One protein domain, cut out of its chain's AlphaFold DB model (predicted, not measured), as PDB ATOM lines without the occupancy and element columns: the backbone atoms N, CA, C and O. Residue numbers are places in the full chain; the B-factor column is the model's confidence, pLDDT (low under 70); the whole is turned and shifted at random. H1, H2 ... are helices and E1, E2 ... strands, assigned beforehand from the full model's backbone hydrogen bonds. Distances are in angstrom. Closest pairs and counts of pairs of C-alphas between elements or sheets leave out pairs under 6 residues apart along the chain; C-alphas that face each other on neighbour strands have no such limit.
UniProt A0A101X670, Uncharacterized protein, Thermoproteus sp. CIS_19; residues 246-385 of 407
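What this domain is: This is residues 246 to 385 of the 407 residues of an uncharacterized protein of Thermoproteus sp. CIS_19 (UniProt A0A101X670). What is the main picture? The body is one twisted antiparallel sheet of eight strands, with long strands E3, E4, E5, E6 and E10 side by side and the shorter E9, E8 and E7 continuing it beyond E10; from edge to edge the strands' lines turn by 158 degrees. The short helix H1 packs on this sheet, and a small separate hairpin, E1 and E2, is paired on its other strand, E1, with residues 327 to 328 of a long unnamed stretch. What is it made of? The printed part has 140 residues with one named helix and ten named strands, in the order H1, then E1 to E10, and it is mostly strand; the large sheet's order is E3, E4, E5, E6, E10, E9, E8, E7. How large is it? It is compact, with a radius of gyration of the C-alphas of 15.2 A and spans of 49 by 34 by 23 A.

Where its parts are: What comes first? H1, residues 246 to 251, begins with C-alpha 246 at (6.560, -11.892, 13.408). E1, residues 256 to 260, and E2, residues 265 to 268, follow. Where are the next four strands? E3, residues 271 to 278, is 21.5 A from first to last C-alpha, and E4, residues 284 to 291, is 23.8 A. E5, residues 295 to 303, is 26.2 A, and E6, residues 308 to 317, is 29.9 A, ending with C-alpha 317 at (19.461, 0.181, 21.728). What follows them? E7 is residues 337 to 339, E8, residues 342 to 347, is 15.5 A, and E9, residues 350 to 355, is 16.3 A. E10, residues 374 to 384, is the longest strand at 31.0 A and ends with C-alpha 384 at (9.775, -28.036, 21.658).

How they stand to each other: How does H1 stand? H1 is on the large sheet, with 21 pairs of C-alphas within 10 A; the closest C-alphas of H1 and E3 are those of Ile 246 and Leu 272, 6.4 A apart. Every O i to N i+4 pair of H1 is within hydrogen-bond range. Where is the small sheet? E1 and E2 form an antiparallel hairpin, with N 259 and O 266 2.9 A apart, and each is apart from the eight strands of the large sheet. E2 runs on into E3 across a break of 2 residues, at 24 degrees. How is the first part of the large sheet paired? E3, E4, E5 and E6 form a meander, each strand the antiparallel neighbour of the one before, and each step is a hairpin. N 273 and O 289 of E3 and E4 are 2.8 A apart, N 288 and O 299 of E4 and E5 2.8 A, and N 300 and O 312 of E5 and E6 2.7 A. How does the sheet go on? E6 has E10 as its antiparallel neighbour, with N 311 and O 381 2.8 A apart. E7, E8, E9 and E10 form a second meander, again of hairpins: N 339 and O 342 are 2.9 A apart, N 345 and O 352 2.8 A, and N 382 and O 353 2.9 A. The edge strands are E3 and E7.

The domain as a whole: How far does it reach? The two C-alphas farthest apart are those of Ala 263 and Pro 281, at 50.6 A. Is it continuous, and which links are long? The printed part has no cut; the links E6 to E7, of 19 residues, and E9 to E10, of 18 residues, are long, and the others are tight. Where is confidence low? The mean pLDDT of the printed part is 77.2, and 45 residues are under 70: residues 255 to 268, 293 to 294, 318 to 333 and 361 to 373.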
ATOM      1  N   ILE A 246       7.444 -12.971  12.958       85.62
ATOM      2  CA  ILE A 246       6.560 -11.892  13.408       85.62
ATOM      3  C   ILE A 246       5.383 -12.487  14.179       85.62
ATOM      4  O   ILE A 246       5.044 -11.999  15.261       85.62
ATOM      5  N   ALA A 247       4.778 -13.548  13.641       87.31
ATOM      6  CA  ALA A 247       3.686 -14.250  14.304       87.31
ATOM      7  C   ALA A 247       4.151 -14.879  15.626       87.31
ATOM      8  O   ALA A 247       3.521 -14.650  16.659       87.31
ATOM      9  N   GLU A 248       5.284 -15.588  15.617       83.56
ATOM     10  CA  GLU A 248       5.813 -16.253  16.812       83.56
ATOM     11  C   GLU A 248       6.247 -15.239  17.881       83.56
ATOM     12  O   GLU A 248       5.933 -15.404  19.064       83.56
ATOM     13  N   ALA A 249       6.889 -14.136  17.477       79.94
ATOM     14  CA  ALA A 249       7.225 -13.056  18.399       79.94
ATOM     15  C   ALA A 249       5.973 -12.417  19.011       79.94
ATOM     16  O   ALA A 249       5.921 -12.191  20.220       79.94
ATOM     17  N   SER A 250       4.935 -12.166  18.205       81.38
ATOM     18  CA  SER A 250       3.681 -11.596  18.700       81.38
ATOM     19  C   SER A 250       2.914 -12.546  19.621       81.38
ATOM     20  O   SER A 250       2.229 -12.062  20.521       81.38
ATOM     21  N   ALA A 251       2.957 -13.857  19.378       81.31
ATOM     22  CA  ALA A 251       2.258 -14.849  20.195       81.31
ATOM     23  C   ALA A 251       2.892 -15.005  21.586       81.31
ATOM     24  O   ALA A 251       2.185 -15.258  22.560       81.31
ATOM     25  N   ASN A 252       4.208 -14.796  21.679       77.25
ATOM     26  CA  ASN A 252       4.991 -15.000  22.896       77.25
ATOM     27  C   ASN A 252       5.475 -13.694  23.545       77.25
ATOM     28  O   ASN A 252       6.377 -13.725  24.380       77.25
ATOM     29  N   ASP A 253       4.887 -12.548  23.177       77.25
ATOM     30  CA  ASP A 253       5.256 -11.224  23.699       77.25
ATOM     31  C   ASP A 253       6.770 -10.913  23.581       77.25
ATOM     32  O   ASP A 253       7.345 -10.239  24.433       77.25
ATOM     33  N   ILE A 254       7.437 -11.402  22.530       75.06
ATOM     34  CA  ILE A 254       8.885 -11.249  22.337       75.06
ATOM     35  C   ILE A 254       9.208  -9.851  21.816       75.06
ATOM     36  O   ILE A 254       8.626  -9.386  20.833       75.06
ATOM     37  N   GLY A 255      10.193  -9.201  22.439       67.44
ATOM     38  CA  GLY A 255      10.722  -7.920  21.978       67.44
ATOM     39  C   GLY A 255       9.770  -6.746  22.209       67.44
ATOM     40  O   GLY A 255       9.916  -5.715  21.554       67.44
ATOM     41  N   LEU A 256       8.789  -6.884  23.111       69.69
ATOM     42  CA  LEU A 256       7.945  -5.760  23.517       69.69
ATOM     43  C   LEU A 256       8.738  -4.798  24.394       69.69
ATOM     44  O   LEU A 256       9.436  -5.224  25.318       69.69
ATOM     45  N   MET A 257       8.560  -3.501  24.150       64.94
ATOM     46  CA  MET A 257       9.238  -2.461  24.917       64.94
ATOM     47  C   MET A 257       8.272  -1.447  25.509       64.94
ATOM     48  O   MET A 257       7.382  -0.946  24.826       64.94
ATOM     49  N   GLY A 258       8.482  -1.099  26.775       62.66
ATOM     50  CA  GLY A 258       7.806   0.004  27.443       62.66
ATOM     51  C   GLY A 258       8.427   1.343  27.054       62.66
ATOM     52  O   GLY A 258       9.589   1.603  27.375       62.66
ATOM     53  N   ALA A 259       7.641   2.199  26.402       59.78
ATOM     54  CA  ALA A 259       8.001   3.581  26.114       59.78
ATOM     55  C   ALA A 259       7.264   4.537  27.074       59.78
ATOM     56  O   ALA A 259       6.039   4.419  27.231       59.78
ATOM     57  N   PRO A 260       7.965   5.500  27.703       58.94
ATOM     58  CA  PRO A 260       7.311   6.547  28.472       58.94
ATOM     59  C   PRO A 260       6.563   7.501  27.532       58.94
ATOM     60  O   PRO A 260       7.103   7.966  26.530       58.94
ATOM     61  N   THR A 261       5.323   7.830  27.877       59.16
ATOM     62  CA  THR A 261       4.550   8.913  27.254       59.16
ATOM     63  C   THR A 261       4.231   9.976  28.310       59.16
ATOM     64  O   THR A 261       4.253   9.663  29.501       59.16
ATOM     65  N   PRO A 262       3.892  11.223  27.924       62.12
ATOM     66  CA  PRO A 262       3.571  12.282  28.887       62.12
ATOM     67  C   PRO A 262       2.443  11.943  29.878       62.12
ATOM     68  O   PRO A 262       2.370  12.561  30.933       62.12
ATOM     69  N   ALA A 263       1.565  10.987  29.545       61.44
ATOM     70  CA  ALA A 263       0.405  10.616  30.358       61.44
ATOM     71  C   ALA A 263       0.478   9.203  30.974       61.44
ATOM     72  O   ALA A 263      -0.237   8.935  31.937       61.44
ATOM     73  N   ALA A 264       1.286   8.288  30.423       61.34
ATOM     74  CA  ALA A 264       1.340   6.879  30.838       61.34
ATOM     75  C   ALA A 264       2.560   6.134  30.259       61.34
ATOM     76  O   ALA A 264       3.310   6.669  29.446       61.34
ATOM     77  N   TYR A 265       2.708   4.857  30.608       62.50
ATOM     78  CA  TYR A 265       3.615   3.928  29.931       62.50
ATOM     79  C   TYR A 265       2.845   3.070  28.927       62.50
ATOM     80  O   TYR A 265       1.768   2.565  29.242       62.50
ATOM     81  N   VAL A 266       3.396   2.896  27.723       65.06
ATOM     82  CA  VAL A 266       2.780   2.072  26.673       65.06
ATOM     83  C   VAL A 266       3.772   1.014  26.206       65.06
ATOM     84  O   VAL A 266       4.909   1.336  25.865       65.06
ATOM     85  N   LEU A 267       3.329  -0.246  26.163       67.44
ATOM     86  CA  LEU A 267       4.069  -1.320  25.504       67.44
ATOM     87  C   LEU A 267       3.948  -1.145  23.988       67.44
ATOM     88  O   LEU A 267       2.879  -1.342  23.405       67.44
ATOM     89  N   ALA A 268       5.046  -0.762  23.351       67.25
ATOM     90  CA  ALA A 268       5.161  -0.684  21.911       67.25
ATOM     91  C   ALA A 268       5.588  -2.047  21.359       67.25
ATOM     92  O   ALA A 268       6.582  -2.635  21.789       67.25
ATOM     93  N   ARG A 269       4.829  -2.539  20.374       73.88
ATOM     94  CA  ARG A 269       5.267  -3.669  19.555       73.88
ATOM     95  C   ARG A 269       6.236  -3.150  18.494       73.88
ATOM     96  O   ARG A 269       5.892  -2.170  17.821       73.88
ATOM     97  N   PRO A 270       7.404  -3.780  18.304       74.44
ATOM     98  CA  PRO A 270       8.277  -3.443  17.193       74.44
ATOM     99  C   PRO A 270       7.529  -3.681  15.881       74.44
ATOM    100  O   PRO A 270       6.829  -4.684  15.714       74.44
ATOM    101  N   LYS A 271       7.669  -2.755  14.930       82.62
ATOM    102  CA  LYS A 271       7.166  -2.980  13.573       82.62
ATOM    103  C   LYS A 271       8.193  -3.828  12.839       82.62
ATOM    104  O   LYS A 271       9.213  -3.302  12.402       82.62
ATOM    105  N   LEU A 272       7.937  -5.129  12.762       84.81
ATOM    106  CA  LEU A 272       8.791  -6.086  12.065       84.81
ATOM    107  C   LEU A 272       8.373  -6.209  10.594       84.81
ATOM    108  O   LEU A 272       7.186  -6.196  10.271       84.81
ATOM    109  N   ALA A 273       9.358  -6.363   9.719       89.25
ATOM    110  CA  ALA A 273       9.201  -6.696   8.314       89.25
ATOM    111  C   ALA A 273      10.142  -7.854   7.967       89.25
ATOM    112  O   ALA A 273      11.278  -7.916   8.441       89.25
ATOM    113  N   VAL A 274       9.670  -8.783   7.136       90.69
ATOM    114  CA  VAL A 274      10.506  -9.880   6.638       90.69
ATOM    115  C   VAL A 274      11.592  -9.298   5.735       90.69
ATOM    116  O   VAL A 274      11.296  -8.595   4.772       90.69
ATOM    117  N   ALA A 275      12.847  -9.606   6.052       91.12
ATOM    118  CA  ALA A 275      14.015  -9.179   5.296       91.12
ATOM    119  C   ALA A 275      14.375 -10.196   4.203       91.12
ATOM    120  O   ALA A 275      14.569  -9.819   3.050       91.12
ATOM    121  N   TYR A 276      14.461 -11.483   4.552       93.44
ATOM    122  CA  TYR A 276      14.729 -12.567   3.603       93.44
ATOM    123  C   TYR A 276      14.308 -13.930   4.157       93.44
ATOM    124  O   TYR A 276      14.053 -14.092   5.353       93.44
ATOM    125  N   ARG A 277      14.277 -14.922   3.264       92.69
ATOM    126  CA  ARG A 277      13.987 -16.325   3.561       92.69
ATOM    127  C   ARG A 277      15.022 -17.225   2.889       92.69
ATOM    128  O   ARG A 277      15.406 -16.968   1.751       92.69
ATOM    129  N   ILE A 278      15.452 -18.267   3.592       91.75
ATOM    130  CA  ILE A 278      16.300 -19.344   3.072       91.75
ATOM    131  C   ILE A 278      15.535 -20.644   3.282       91.75
ATOM    132  O   ILE A 278      15.138 -20.951   4.402       91.75
ATOM    133  N   GLU A 279      15.311 -21.397   2.213       89.94
ATOM    134  CA  GLU A 279      14.623 -22.684   2.280       89.94
ATOM    135  C   GLU A 279      15.627 -23.822   2.185       89.94
ATOM    136  O   GLU A 279      16.578 -23.765   1.402       89.94
ATOM    137  N   GLY A 280      15.392 -24.874   2.960       88.38
ATOM    138  CA  GLY A 280      16.150 -26.096   2.806       88.38
ATOM    139  C   GLY A 280      15.551 -27.273   3.560       88.38
ATOM    140  O   GLY A 280      14.546 -27.134   4.265       88.38
ATOM    141  N   PRO A 281      16.142 -28.459   3.360       88.88
ATOM    142  CA  PRO A 281      15.538 -29.717   3.777       88.88
ATOM    143  C   PRO A 281      15.666 -29.993   5.281       88.88
ATOM    144  O   PRO A 281      14.921 -30.805   5.821       88.88
ATOM    145  N   VAL A 282      16.611 -29.339   5.964       92.31
ATOM    146  CA  VAL A 282      16.824 -29.479   7.413       92.31
ATOM    147  C   VAL A 282      16.132 -28.348   8.162       92.31
ATOM    148  O   VAL A 282      15.508 -28.580   9.194       92.31
ATOM    149  N   ALA A 283      16.245 -27.126   7.647       92.56
ATOM    150  CA  ALA A 283      15.667 -25.940   8.246       92.56
ATOM    151  C   ALA A 283      15.255 -24.924   7.179       92.56
ATOM    152  O   ALA A 283      16.010 -24.633   6.245       92.56
ATOM    153  N   THR A 284      14.098 -24.307   7.390       93.69
ATOM    154  CA  THR A 284      13.712 -23.074   6.705       93.69
ATOM    155  C   THR A 284      13.931 -21.902   7.643       93.69
ATOM    156  O   THR A 284      13.445 -21.899   8.773       93.69
ATOM    157  N   VAL A 285      14.656 -20.895   7.168       94.06
ATOM    158  CA  VAL A 285      15.002 -19.695   7.926       94.06
ATOM    159  C   VAL A 285      14.221 -18.508   7.389       94.06
ATOM    160  O   VAL A 285      14.255 -18.232   6.190       94.06
ATOM    161  N   VAL A 286      13.583 -17.755   8.277       94.75
ATOM    162  CA  VAL A 286      12.991 -16.450   7.973       94.75
ATOM    163  C   VAL A 286      13.642 -15.401   8.859       94.75
ATOM    164  O   VAL A 286      13.547 -15.461  10.083       94.75
ATOM    165  N   ALA A 287      14.299 -14.429   8.236       93.12
ATOM    166  CA  ALA A 287      14.867 -13.283   8.923       93.12
ATOM    167  C   ALA A 287      13.909 -12.096   8.809       93.12
ATOM    168  O   ALA A 287      13.471 -11.744   7.712       93.12
ATOM    169  N   ALA A 288      13.617 -11.454   9.932       91.38
ATOM    170  CA  ALA A 288      12.851 -10.224  10.016       91.38
ATOM    171  C   ALA A 288      13.645  -9.167  10.779       91.38
ATOM    172  O   ALA A 288      14.354  -9.462  11.740       91.38
ATOM    173  N   ASN A 289      13.517  -7.917  10.357       90.44
ATOM    174  CA  ASN A 289      14.052  -6.777  11.080       90.44
ATOM    175  C   ASN A 289      12.926  -5.798  11.390       90.44
ATOM    176  O   ASN A 289      11.883  -5.780  10.744       90.44
ATOM    177  N   GLY A 290      13.119  -4.990  12.414       82.88
ATOM    178  CA  GLY A 290      12.149  -3.990  12.793       82.88
ATOM    179  C   GLY A 290      12.781  -2.868  13.572       82.88
ATOM    180  O   GLY A 290      13.944  -2.916  13.977       82.88
ATOM    181  N   SER A 291      11.981  -1.837  13.773       78.62
ATOM    182  CA  SER A 291      12.340  -0.718  14.619       78.62
ATOM    183  C   SER A 291      11.204  -0.380  15.567       78.62
ATOM    184  O   SER A 291      10.015  -0.580  15.283       78.62
ATOM    185  N   SER A 292      11.610   0.136  16.715       70.00
ATOM    186  CA  SER A 292      10.750   0.770  17.700       70.00
ATOM    187  C   SER A 292      11.201   2.235  17.870       70.00
ATOM    188  O   SER A 292      12.019   2.741  17.098       70.00
ATOM    189  N   ILE A 293      10.620   2.957  18.829       66.50
ATOM    190  CA  ILE A 293      10.894   4.376  19.090       66.50
ATOM    191  C   ILE A 293      12.373   4.618  19.465       66.50
ATOM    192  O   ILE A 293      12.885   5.701  19.191       66.50
ATOM    193  N   ALA A 294      13.073   3.636  20.050       61.19
ATOM    194  CA  ALA A 294      14.433   3.812  20.579       61.19
ATOM    195  C   ALA A 294      15.445   2.734  20.142       61.19
ATOM    196  O   ALA A 294      16.592   2.738  20.597       61.19
ATOM    197  N   ASP A 295      15.070   1.813  19.259       71.88
ATOM    198  CA  ASP A 295      15.849   0.599  19.026       71.88
ATOM    199  C   ASP A 295      15.559  -0.049  17.669       71.88
ATOM    200  O   ASP A 295      14.589   0.271  16.968       71.88
ATOM    201  N   ARG A 296      16.451  -0.967  17.297       81.50
ATOM    202  CA  ARG A 296      16.293  -1.869  16.157       81.50
ATOM    203  C   ARG A 296      16.306  -3.301  16.656       81.50
ATOM    204  O   ARG A 296      17.198  -3.674  17.413       81.50
ATOM    205  N   ILE A 297      15.358  -4.098  16.188       82.38
ATOM    206  CA  ILE A 297      15.223  -5.508  16.544       82.38
ATOM    207  C   ILE A 297      15.437  -6.342  15.295       82.38
ATOM    208  O   ILE A 297      14.980  -5.993  14.207       82.38
ATOM    209  N   TYR A 298      16.109  -7.466  15.466       88.06
ATOM    210  CA  TYR A 298      16.363  -8.426  14.411       88.06
ATOM    211  C   TYR A 298      16.022  -9.815  14.939       88.06
ATOM    212  O   TYR A 298      16.455 -10.180  16.031       88.06
ATOM    213  N   ILE A 299      15.239 -10.571  14.175       89.88
ATOM    214  CA  ILE A 299      14.713 -11.884  14.551       89.88
ATOM    215  C   ILE A 299      14.969 -12.863  13.407       89.88
ATOM    216  O   ILE A 299      14.687 -12.563  12.251       89.88
ATOM    217  N   TYR A 300      15.457 -14.051  13.736       92.19
ATOM    218  CA  TYR A 300      15.627 -15.182  12.835       92.19
ATOM    219  C   TYR A 300      14.791 -16.344  13.360       92.19
ATOM    220  O   TYR A 300      15.055 -16.862  14.444       92.19
ATOM    221  N   GLY A 301      13.776 -16.739  12.600       93.56
ATOM    222  CA  GLY A 301      12.987 -17.937  12.856       93.56
ATOM    223  C   GLY A 301      13.499 -19.113  12.045       93.56
ATOM    224  O   GLY A 301      13.696 -18.990  10.840       93.56
ATOM    225  N   PHE A 302      13.691 -20.248  12.705       94.38
ATOM    226  CA  PHE A 302      14.108 -21.512  12.117       94.38
ATOM    227  C   PHE A 302      12.972 -22.513  12.292       94.38
ATOM    228  O   PHE A 302      12.631 -22.888  13.416       94.38
ATOM    229  N   GLY A 303      12.382 -22.938  11.180       93.81
ATOM    230  CA  GLY A 303      11.414 -24.024  11.143       93.81
ATOM    231  C   GLY A 303      12.074 -25.333  10.761       93.81
ATOM    232  O   GLY A 303      12.765 -25.393   9.746       93.81
ATOM    233  N   LEU A 304      11.866 -26.363  11.581       94.31
ATOM    234  CA  LEU A 304      12.415 -27.700  11.379       94.31
ATOM    235  C   LEU A 304      11.285 -28.680  11.017       94.31
ATOM    236  O   LEU A 304      10.133 -28.461  11.396       94.31
ATOM    237  N   PRO A 305      11.582 -29.797  10.333       92.50
ATOM    238  CA  PRO A 305      10.585 -30.800   9.956       92.50
ATOM    239  C   PRO A 305      10.104 -31.680  11.129       92.50
ATOM    240  O   PRO A 305       9.384 -32.648  10.904       92.50
ATOM    241  N   VAL A 306      10.510 -31.386  12.371       91.06
ATOM    242  CA  VAL A 306      10.357 -32.270  13.543       91.06
ATOM    243  C   VAL A 306       9.553 -31.652  14.695       91.06
ATOM    244  O   VAL A 306       9.840 -31.931  15.852       91.06
ATOM    245  N   ASP A 307       8.551 -30.820  14.390       89.81
ATOM    246  CA  ASP A 307       7.727 -30.094  15.386       89.81
ATOM    247  C   ASP A 307       8.573 -29.372  16.451       89.81
ATOM    248  O   ASP A 307       8.302 -29.363  17.655       89.81
ATOM    249  N   MET A 308       9.680 -28.804  15.979       93.69
ATOM    250  CA  MET A 308      10.562 -27.971  16.771       93.69
ATOM    251  C   MET A 308      10.930 -26.724  15.987       93.69
ATOM    252  O   MET A 308      11.112 -26.755  14.765       93.69
ATOM    253  N   HIS A 309      11.087 -25.629  16.716       92.75
ATOM    254  CA  HIS A 309      11.390 -24.328  16.144       92.75
ATOM    255  C   HIS A 309      12.438 -23.618  16.987       92.75
ATOM    256  O   HIS A 309      12.517 -23.817  18.199       92.75
ATOM    257  N   MET A 310      13.232 -22.765  16.352       92.94
ATOM    258  CA  MET A 310      14.119 -21.849  17.059       92.94
ATOM    259  C   MET A 310      13.792 -20.422  16.658       92.94
ATOM    260  O   MET A 310      13.653 -20.125  15.474       92.94
ATOM    261  N   LEU A 311      13.719 -19.526  17.632       90.81
ATOM    262  CA  LEU A 311      13.843 -18.099  17.398       90.81
ATOM    263  C   LEU A 311      15.170 -17.631  17.970       90.81
ATOM    264  O   LEU A 311      15.474 -17.871  19.135       90.81
ATOM    265  N   LEU A 312      15.932 -16.914  17.159       90.62
ATOM    266  CA  LEU A 312      17.073 -16.143  17.612       90.62
ATOM    267  C   LEU A 312      16.774 -14.672  17.399       90.62
ATOM    268  O   LEU A 312      16.385 -14.287  16.300       90.62
ATOM    269  N   TYR A 313      16.988 -13.832  18.402       85.94
ATOM    270  CA  TYR A 313      16.852 -12.394  18.216       85.94
ATOM    271  C   TYR A 313      17.891 -11.591  18.990       85.94
ATOM    272  O   TYR A 313      18.490 -12.057  19.957       85.94
ATOM    273  N   TYR A 314      18.125 -10.369  18.528       83.81
ATOM    274  CA  TYR A 314      19.042  -9.416  19.142       83.81
ATOM    275  C   TYR A 314      18.552  -7.992  18.894       83.81
ATOM    276  O   TYR A 314      17.822  -7.714  17.937       83.81
ATOM    277  N   ILE A 315      18.921  -7.097  19.805       79.69
ATOM    278  CA  ILE A 315      18.366  -5.749  19.890       79.69
ATOM    279  C   ILE A 315      19.515  -4.747  19.921       79.69
ATOM    280  O   ILE A 315      20.475  -4.919  20.670       79.69
ATOM    281  N   TYR A 316      19.412  -3.688  19.123       79.75
ATOM    282  CA  TYR A 316      20.293  -2.529  19.185       79.75
ATOM    283  C   TYR A 316      19.573  -1.355  19.833       79.75
ATOM    284  O   TYR A 316      18.707  -0.738  19.206       79.75
ATOM    285  N   PHE A 317      19.966  -1.004  21.052       74.50
ATOM    286  CA  PHE A 317      19.461   0.181  21.728       74.50
ATOM    287  C   PHE A 317      20.213   1.418  21.253       74.50
ATOM    288  O   PHE A 317      21.426   1.560  21.464       74.50
ATOM    289  N   THR A 318      19.486   2.348  20.629       67.38
ATOM    290  CA  THR A 318      20.060   3.662  20.342       67.38
ATOM    291  C   THR A 318      20.249   4.428  21.656       67.38
ATOM    292  O   THR A 318      19.412   4.327  22.555       67.38
ATOM    293  N   PRO A 319      21.347   5.188  21.819       60.66
ATOM    294  CA  PRO A 319      21.514   6.038  22.988       60.66
ATOM    295  C   PRO A 319      20.451   7.141  22.929       60.66
ATOM    296  O   PRO A 319      20.567   8.070  22.131       60.66
ATOM    297  N   THR A 320      19.407   7.033  23.749       58.53
ATOM    298  CA  THR A 320      18.357   8.052  23.854       58.53
ATOM    299  C   THR A 320      18.216   8.523  25.299       58.53
ATOM    300  O   THR A 320      18.629   7.834  26.228       58.53
ATOM    301  N   ALA A 321      17.632   9.707  25.495       50.50
ATOM    302  CA  ALA A 321      17.289  10.214  26.826       50.50
ATOM    303  C   ALA A 321      16.071   9.496  27.447       50.50
ATOM    304  O   ALA A 321      15.700   9.788  28.582       50.50
ATOM    305  N   TYR A 322      15.433   8.581  26.710       52.22
ATOM    306  CA  TYR A 322      14.291   7.818  27.191       52.22
ATOM    307  C   TYR A 322      14.783   6.591  27.957       52.22
ATOM    308  O   TYR A 322      15.440   5.714  27.400       52.22
ATOM    309  N   LEU A 323      14.447   6.521  29.245       49.97
ATOM    310  CA  LEU A 323      14.525   5.279  30.005       49.97
ATOM    311  C   LEU A 323      13.459   4.336  29.440       49.97
ATOM    312  O   LEU A 323      12.266   4.624  29.553       49.97
ATOM    313  N   THR A 324      13.870   3.234  28.810       50.66
ATOM    314  CA  THR A 324      12.941   2.130  28.568       50.66
ATOM    315  C   THR A 324      12.620   1.510  29.920       50.66
ATOM    316  O   THR A 324      13.493   1.315  30.764       50.66
ATOM    317  N   SER A 325      11.338   1.293  30.171       48.19
ATOM    318  CA  SER A 325      10.867   0.877  31.487       48.19
ATOM    319  C   SER A 325      10.614  -0.631  31.542       48.19
ATOM    320  O   SER A 325      10.834  -1.267  32.561       48.19
ATOM    321  N   ASP A 326      10.197  -1.226  30.430       53.03
ATOM    322  CA  ASP A 326       9.797  -2.629  30.385       53.03
ATOM    323  C   ASP A 326      10.415  -3.292  29.149       53.03
ATOM    324  O   ASP A 326      10.368  -2.714  28.061       53.03
ATOM    325  N   LEU A 327      11.022  -4.468  29.309       57.97
ATOM    326  CA  LEU A 327      11.594  -5.257  28.217       57.97
ATOM    327  C   LEU A 327      11.069  -6.683  28.354       57.97
ATOM    328  O   LEU A 327      11.601  -7.470  29.134       57.97
ATOM    329  N   VAL A 328      10.019  -7.024  27.607       59.41
ATOM    330  CA  VAL A 328       9.511  -8.401  27.607       59.41
ATOM    331  C   VAL A 328      10.345  -9.204  26.617       59.41
ATOM    332  O   VAL A 328      10.225  -9.066  25.399       59.41
ATOM    333  N   LEU A 329      11.255 -10.005  27.167       64.12
ATOM    334  CA  LEU A 329      12.184 -10.832  26.399       64.12
ATOM    335  C   LEU A 329      11.530 -12.148  25.966       64.12
ATOM    336  O   LEU A 329      11.736 -12.601  24.841       64.12
ATOM    337  N   PHE A 330      10.700 -12.757  26.811       68.56
ATOM    338  CA  PHE A 330       9.937 -13.937  26.420       68.56
ATOM    339  C   PHE A 330       8.803 -14.220  27.411       68.56
ATOM    340  O   PHE A 330       9.062 -14.429  28.594       68.56
ATOM    341  N   GLY A 331       7.566 -14.282  26.910       62.12
ATOM    342  CA  GLY A 331       6.377 -14.654  27.673       62.12
ATOM    343  C   GLY A 331       5.849 -13.562  28.612       62.12
ATOM    344  O   GLY A 331       6.574 -12.724  29.133       62.12
ATOM    345  N   SER A 332       4.540 -13.584  28.874       61.25
ATOM    346  CA  SER A 332       3.884 -12.734  29.888       61.25
ATOM    347  C   SER A 332       3.755 -13.402  31.260       61.25
ATOM    348  O   SER A 332       3.183 -12.820  32.183       61.25
ATOM    349  N   ARG A 333       4.253 -14.633  31.397       69.94
ATOM    350  CA  ARG A 333       4.150 -15.467  32.599       69.94
ATOM    351  C   ARG A 333       5.536 -15.748  33.168       69.94
ATOM    352  O   ARG A 333       6.495 -15.743  32.404       69.94
ATOM    353  N   PRO A 334       5.647 -16.021  34.478       73.38
ATOM    354  CA  PRO A 334       6.931 -16.384  35.060       73.38
ATOM    355  C   PRO A 334       7.417 -17.705  34.466       73.38
ATOM    356  O   PRO A 334       6.583 -18.559  34.137       73.38
ATOM    357  N   PRO A 335       8.740 -17.903  34.354       83.56
ATOM    358  CA  PRO A 335       9.276 -19.203  33.990       83.56
ATOM    359  C   PRO A 335       8.809 -20.253  35.003       83.56
ATOM    360  O   PRO A 335       8.778 -20.007  36.209       83.56
ATOM    361  N   ALA A 336       8.475 -21.445  34.516       86.69
ATOM    362  CA  ALA A 336       8.139 -22.583  35.368       86.69
ATOM    363  C   ALA A 336       9.364 -23.110  36.137       86.69
ATOM    364  O   ALA A 336       9.218 -23.792  37.148       86.69
ATOM    365  N   GLY A 337      10.571 -22.795  35.661       88.12
ATOM    366  CA  GLY A 337      11.825 -23.141  36.312       88.12
ATOM    367  C   GLY A 337      13.024 -22.956  35.389       88.12
ATOM    368  O   GLY A 337      12.931 -22.317  34.336       88.12
ATOM    369  N   ARG A 338      14.153 -23.549  35.787       88.06
ATOM    370  CA  ARG A 338      15.374 -23.627  34.980       88.06
ATOM    371  C   ARG A 338      15.748 -25.072  34.688       88.06
ATOM    372  O   ARG A 338      15.614 -25.929  35.559       88.06
ATOM    373  N   LEU A 339      16.281 -25.307  33.495       86.06
ATOM    374  CA  LEU A 339      16.907 -26.562  33.093       86.06
ATOM    375  C   LEU A 339      18.296 -26.249  32.534       86.06
ATOM    376  O   LEU A 339      18.437 -25.742  31.421       86.06
ATOM    377  N   GLY A 340      19.329 -26.485  33.343       85.06
ATOM    378  CA  GLY A 340      20.681 -26.025  33.026       85.06
ATOM    379  C   GLY A 340      20.706 -24.502  32.808       85.06
ATOM    380  O   GLY A 340      20.230 -23.758  33.673       85.06
ATOM    381  N   PRO A 341      21.230 -24.004  31.670       86.12
ATOM    382  CA  PRO A 341      21.272 -22.571  31.406       86.12
ATOM    383  C   PRO A 341      19.920 -21.997  30.947       86.12
ATOM    384  O   PRO A 341      19.768 -20.776  30.953       86.12
ATOM    385  N   PHE A 342      18.935 -22.840  30.612       89.56
ATOM    386  CA  PHE A 342      17.660 -22.420  30.032       89.56
ATOM    387  C   PHE A 342      16.605 -22.092  31.083       89.56
ATOM    388  O   PHE A 342      16.447 -22.810  32.072       89.56
ATOM    389  N   TRP A 343      15.823 -21.054  30.817       89.44
ATOM    390  CA  TRP A 343      14.544 -20.805  31.472       89.44
ATOM    391  C   TRP A 343      13.429 -21.524  30.718       89.44
ATOM    392  O   TRP A 343      13.408 -21.503  29.489       89.44
ATOM    393  N   VAL A 344      12.513 -22.160  31.446       90.12
ATOM    394  CA  VAL A 344      11.499 -23.051  30.867       90.12
ATOM    395  C   VAL A 344      10.110 -22.436  30.980       90.12
ATOM    396  O   VAL A 344       9.683 -22.051  32.070       90.12
ATOM    397  N   PHE A 345       9.381 -22.403  29.866       88.12
ATOM    398  CA  PHE A 345       8.027 -21.865  29.770       88.12
ATOM    399  C   PHE A 345       7.095 -22.881  29.096       88.12
ATOM    400  O   PHE A 345       7.215 -23.119  27.895       88.12
ATOM    401  N   PRO A 346       6.153 -23.491  29.830       85.62
ATOM    402  CA  PRO A 346       5.127 -24.328  29.225       85.62
ATOM    403  C   PRO A 346       4.007 -23.460  28.631       85.62
ATOM    404  O   PRO A 346       3.480 -22.565  29.298       85.62
ATOM    405  N   GLY A 347       3.590 -23.752  27.399       80.69
ATOM    406  CA  GLY A 347       2.496 -23.044  26.732       80.69
ATOM    407  C   GLY A 347       1.824 -23.897  25.660       80.69
ATOM    408  O   GLY A 347       2.483 -24.369  24.750       80.69
ATOM    409  N   ASN A 348       0.502 -24.087  25.759       78.31
ATOM    410  CA  ASN A 348      -0.330 -24.737  24.732       78.31
ATOM    411  C   ASN A 348       0.193 -26.091  24.200       78.31
ATOM    412  O   ASN A 348       0.016 -26.402  23.029       78.31
ATOM    413  N   GLY A 349       0.813 -26.908  25.059       83.81
ATOM    414  CA  GLY A 349       1.377 -28.212  24.675       83.81
ATOM    415  C   GLY A 349       2.824 -28.162  24.170       83.81
ATOM    416  O   GLY A 349       3.456 -29.208  24.083       83.81
ATOM    417  N   THR A 350       3.373 -26.971  23.938       89.56
ATOM    418  CA  THR A 350       4.777 -26.728  23.590       89.56
ATOM    419  C   THR A 350       5.561 -26.320  24.835       89.56
ATOM    420  O   THR A 350       5.071 -25.580  25.696       89.56
ATOM    421  N   THR A 351       6.800 -26.791  24.943       91.38
ATOM    422  CA  THR A 351       7.739 -26.312  25.964       91.38
ATOM    423  C   THR A 351       8.752 -25.388  25.314       91.38
ATOM    424  O   THR A 351       9.460 -25.789  24.397       91.38
ATOM    425  N   TYR A 352       8.837 -24.154  25.794       90.44
ATOM    426  CA  TYR A 352       9.798 -23.177  25.308       90.44
ATOM    427  C   TYR A 352      10.980 -23.075  26.261       90.44
ATOM    428  O   TYR A 352      10.813 -22.979  27.479       90.44
ATOM    429  N   TYR A 353      12.175 -23.055  25.690       91.75
ATOM    430  CA  TYR A 353      13.431 -22.957  26.408       91.75
ATOM    431  C   TYR A 353      14.153 -21.698  25.965       91.75
ATOM    432  O   TYR A 353      14.547 -21.574  24.809       91.75
ATOM    433  N   TYR A 354      14.324 -20.767  26.890       89.12
ATOM    434  CA  TYR A 354      14.951 -19.481  26.636       89.12
ATOM    435  C   TYR A 354      16.370 -19.454  27.212       89.12
ATOM    436  O   TYR A 354      16.583 -19.752  28.390       89.12
ATOM    437  N   LEU A 355      17.329 -19.055  26.382       87.38
ATOM    438  CA  LEU A 355      18.718 -18.785  26.732       87.38
ATOM    439  C   LEU A 355      19.069 -17.366  26.303       87.38
ATOM    440  O   LEU A 355      18.890 -16.986  25.151       87.38
ATOM    441  N   GLY A 356      19.623 -16.588  27.220       81.31
ATOM    442  CA  GLY A 356      20.070 -15.239  26.924       81.31
ATOM    443  C   GLY A 356      20.854 -14.638  28.084       81.31
ATOM    444  O   GLY A 356      20.877 -15.210  29.177       81.31
ATOM    445  N   PRO A 357      21.490 -13.477  27.867       74.75
ATOM    446  CA  PRO A 357      22.285 -12.796  28.888       74.75
ATOM    447  C   PRO A 357      21.441 -12.218  30.034       74.75
ATOM    448  O   PRO A 357      21.981 -11.859  31.075       74.75
ATOM    449  N   MET A 358      20.125 -12.106  29.844       73.25
ATOM    450  CA  MET A 358      19.196 -11.519  30.807       73.25
ATOM    451  C   MET A 358      18.176 -12.559  31.252       73.25
ATOM    452  O   MET A 358      17.684 -13.339  30.435       73.25
ATOM    453  N   GLU A 359      17.838 -12.541  32.540       73.25
ATOM    454  CA  GLU A 359      16.688 -13.277  33.061       73.25
ATOM    455  C   GLU A 359      15.411 -12.798  32.347       73.25
ATOM    456  O   GLU A 359      15.226 -11.588  32.179       73.25
ATOM    457  N   PRO A 360      14.556 -13.718  31.868       70.12
ATOM    458  CA  PRO A 360      13.335 -13.340  31.184       70.12
ATOM    459  C   PRO A 360      12.411 -12.606  32.153       70.12
ATOM    460  O   PRO A 360      12.171 -13.036  33.281       70.12
ATOM    461  N   TYR A 361      11.923 -11.461  31.695       63.97
ATOM    462  CA  TYR A 361      11.232 -10.505  32.540       63.97
ATOM    463  C   TYR A 361       9.724 -10.753  32.593       63.97
ATOM    464  O   TYR A 361       9.094 -11.089  31.592       63.97
ATOM    465  N   LEU A 362       9.137 -10.520  33.766       58.62
ATOM    466  CA  LEU A 362       7.696 -10.532  33.972       58.62
ATOM    467  C   LEU A 362       7.078  -9.188  33.603       58.62
ATOM    468  O   LEU A 362       7.527  -8.146  34.075       58.62
ATOM    469  N   ARG A 363       5.958  -9.223  32.876       54.66
ATOM    470  CA  ARG A 363       5.099  -8.049  32.681       54.66
ATOM    471  C   ARG A 363       4.789  -7.430  34.061       54.66
ATOM    472  O   ARG A 363       4.197  -8.111  34.900       54.66
ATOM    473  N   ASN A 364       5.156  -6.157  34.269       53.88
ATOM    474  CA  ASN A 364       4.948  -5.341  35.487       53.88
ATOM    475  C   ASN A 364       5.987  -5.412  36.633       53.88
ATOM    476  O   ASN A 364       5.673  -4.950  37.735       53.88
ATOM    477  N   ALA A 365       7.198  -5.949  36.455       54.03
ATOM    478  CA  ALA A 365       8.215  -5.796  37.508       54.03
ATOM    479  C   ALA A 365       8.688  -4.309  37.649       54.03
ATOM    480  O   ALA A 365       8.580  -3.534  36.691       54.03
ATOM    481  N   PRO A 366       9.130  -3.860  38.845       46.50
ATOM    482  CA  PRO A 366       9.349  -2.436  39.155       46.50
ATOM    483  C   PRO A 366      10.589  -1.798  38.485       46.50
ATOM    484  O   PRO A 366      11.612  -2.447  38.290       46.50
ATOM    485  N   LEU A 367      10.484  -0.495  38.172       50.31
ATOM    486  CA  LEU A 367      11.435   0.330  37.394       50.31
ATOM    487  C   LEU A 367      12.560   0.994  38.217       50.31
ATOM    488  O   LEU A 367      12.334   1.264  39.398       50.31
ATOM    489  N   PRO A 368      13.682   1.435  37.588       48.44
ATOM    490  CA  PRO A 368      14.088   1.228  36.193       48.44
ATOM    491  C   PRO A 368      15.320   0.316  36.053       48.44
ATOM    492  O   PRO A 368      16.320   0.477  36.755       48.44
ATOM    493  N   PHE A 369      15.299  -0.560  35.050       50.28
ATOM    494  CA  PHE A 369      16.522  -1.102  34.462       50.28
ATOM    495  C   PHE A 369      16.980  -0.108  33.394       50.28
ATOM    496  O   PHE A 369      16.240   0.177  32.458       50.28
ATOM    497  N   GLY A 370      18.170   0.476  33.525       50.31
ATOM    498  CA  GLY A 370      18.732   1.264  32.428       50.31
ATOM    499  C   GLY A 370      18.952   0.350  31.222       50.31
ATOM    500  O   GLY A 370      19.641  -0.660  31.356       50.31
ATOM    501  N   ALA A 371      18.386   0.677  30.054       50.22
ATOM    502  CA  ALA A 371      18.775  -0.011  28.826       50.22
ATOM    503  C   ALA A 371      20.290   0.145  28.635       50.22
ATOM    504  O   ALA A 371      20.793   1.277  28.667       50.22
ATOM    505  N   PRO A 372      21.042  -0.953  28.443       57.56
ATOM    506  CA  PRO A 372      22.444  -0.832  28.105       57.56
ATOM    507  C   PRO A 372      22.545  -0.093  26.770       57.56
ATOM    508  O   PRO A 372      21.832  -0.392  25.813       57.56
ATOM    509  N   ARG A 373      23.436   0.894  26.691       62.06
ATOM    510  CA  ARG A 373      23.774   1.506  25.408       62.06
ATOM    511  C   ARG A 373      24.415   0.433  24.522       62.06
ATOM    512  O   ARG A 373      25.445  -0.117  24.902       62.06
ATOM    513  N   GLY A 374      23.865   0.202  23.330       70.88
ATOM    514  CA  GLY A 374      24.411  -0.753  22.364       70.88
ATOM    515  C   GLY A 374      23.595  -2.038  22.254       70.88
ATOM    516  O   GLY A 374      22.367  -2.006  22.259       70.88
ATOM    517  N   TRP A 375      24.280  -3.161  22.061       73.12
ATOM    518  CA  TRP A 375      23.648  -4.444  21.768       73.12
ATOM    519  C   TRP A 375      23.149  -5.143  23.033       73.12
ATOM    520  O   TRP A 375      23.858  -5.203  24.035       73.12
ATOM    521  N   ALA A 376      21.955  -5.726  22.954       76.56
ATOM    522  CA  ALA A 376      21.450  -6.693  23.915       76.56
ATOM    523  C   ALA A 376      21.100  -8.005  23.209       76.56
ATOM    524  O   ALA A 376      20.500  -8.009  22.128       76.56
ATOM    525  N   GLY A 377      21.475  -9.108  23.852       76.94
ATOM    526  CA  GLY A 377      21.360 -10.449  23.303       76.94
ATOM    527  C   GLY A 377      22.724 -11.063  22.946       76.94
ATOM    528  O   GLY A 377      23.754 -10.579  23.416       76.94
ATOM    529  N   PRO A 378      22.722 -12.142  22.148       84.69
ATOM    530  CA  PRO A 378      21.551 -12.698  21.487       84.69
ATOM    531  C   PRO A 378      20.687 -13.491  22.471       84.69
ATOM    532  O   PRO A 378      21.133 -13.938  23.529       84.69
ATOM    533  N   PHE A 379      19.428 -13.640  22.101       85.69
ATOM    534  CA  PHE A 379      18.428 -14.400  22.824       85.69
ATOM    535  C   PHE A 379      18.008 -15.567  21.941       85.69
ATOM    536  O   PHE A 379      17.634 -15.365  20.785       85.69
ATOM    537  N   ILE A 380      18.096 -16.778  22.476       90.00
ATOM    538  CA  ILE A 380      17.768 -18.022  21.789       90.00
ATOM    539  C   ILE A 380      16.556 -18.620  22.489       90.00
ATOM    540  O   ILE A 380      16.570 -18.839  23.698       90.00
ATOM    541  N   VAL A 381      15.510 -18.895  21.723       90.62
ATOM    542  CA  VAL A 381      14.313 -19.594  22.175       90.62
ATOM    543  C   VAL A 381      14.182 -20.858  21.350       90.62
ATOM    544  O   VAL A 381      14.054 -20.783  20.133       90.62
ATOM    545  N   VAL A 382      14.174 -22.007  22.011       93.44
ATOM    546  CA  VAL A 382      13.848 -23.294  21.393       93.44
ATOM    547  C   VAL A 382      12.428 -23.662  21.796       93.44
ATOM    548  O   VAL A 382      12.141 -23.804  22.982       93.44
ATOM    549  N   ALA A 383      11.537 -23.790  20.821       92.44
ATOM    550  CA  ALA A 383      10.181 -24.281  21.004       92.44
ATOM    551  C   ALA A 383      10.155 -25.783  20.704       92.44
ATOM    552  O   ALA A 383      10.416 -26.206  19.577       92.44
ATOM    553  N   ASP A 384       9.861 -26.581  21.723       94.12
ATOM    554  CA  ASP A 384       9.775 -28.036  21.658       94.12
ATOM    555  C   ASP A 384       8.308 -28.472  21.706       94.12
ATOM    556  O   ASP A 384       7.715 -28.568  22.787       94.12
ATOM    557  N   GLY A 385       7.712 -28.717  20.537       91.38
ATOM    558  CA  GLY A 385       6.379 -29.321  20.426       91.38
ATOM    559  C   GLY A 385       6.383 -30.820  20.737       91.38
ATOM    560  O   GLY A 385       5.369 -31.389  21.135       91.38
TER     561      GLY A 385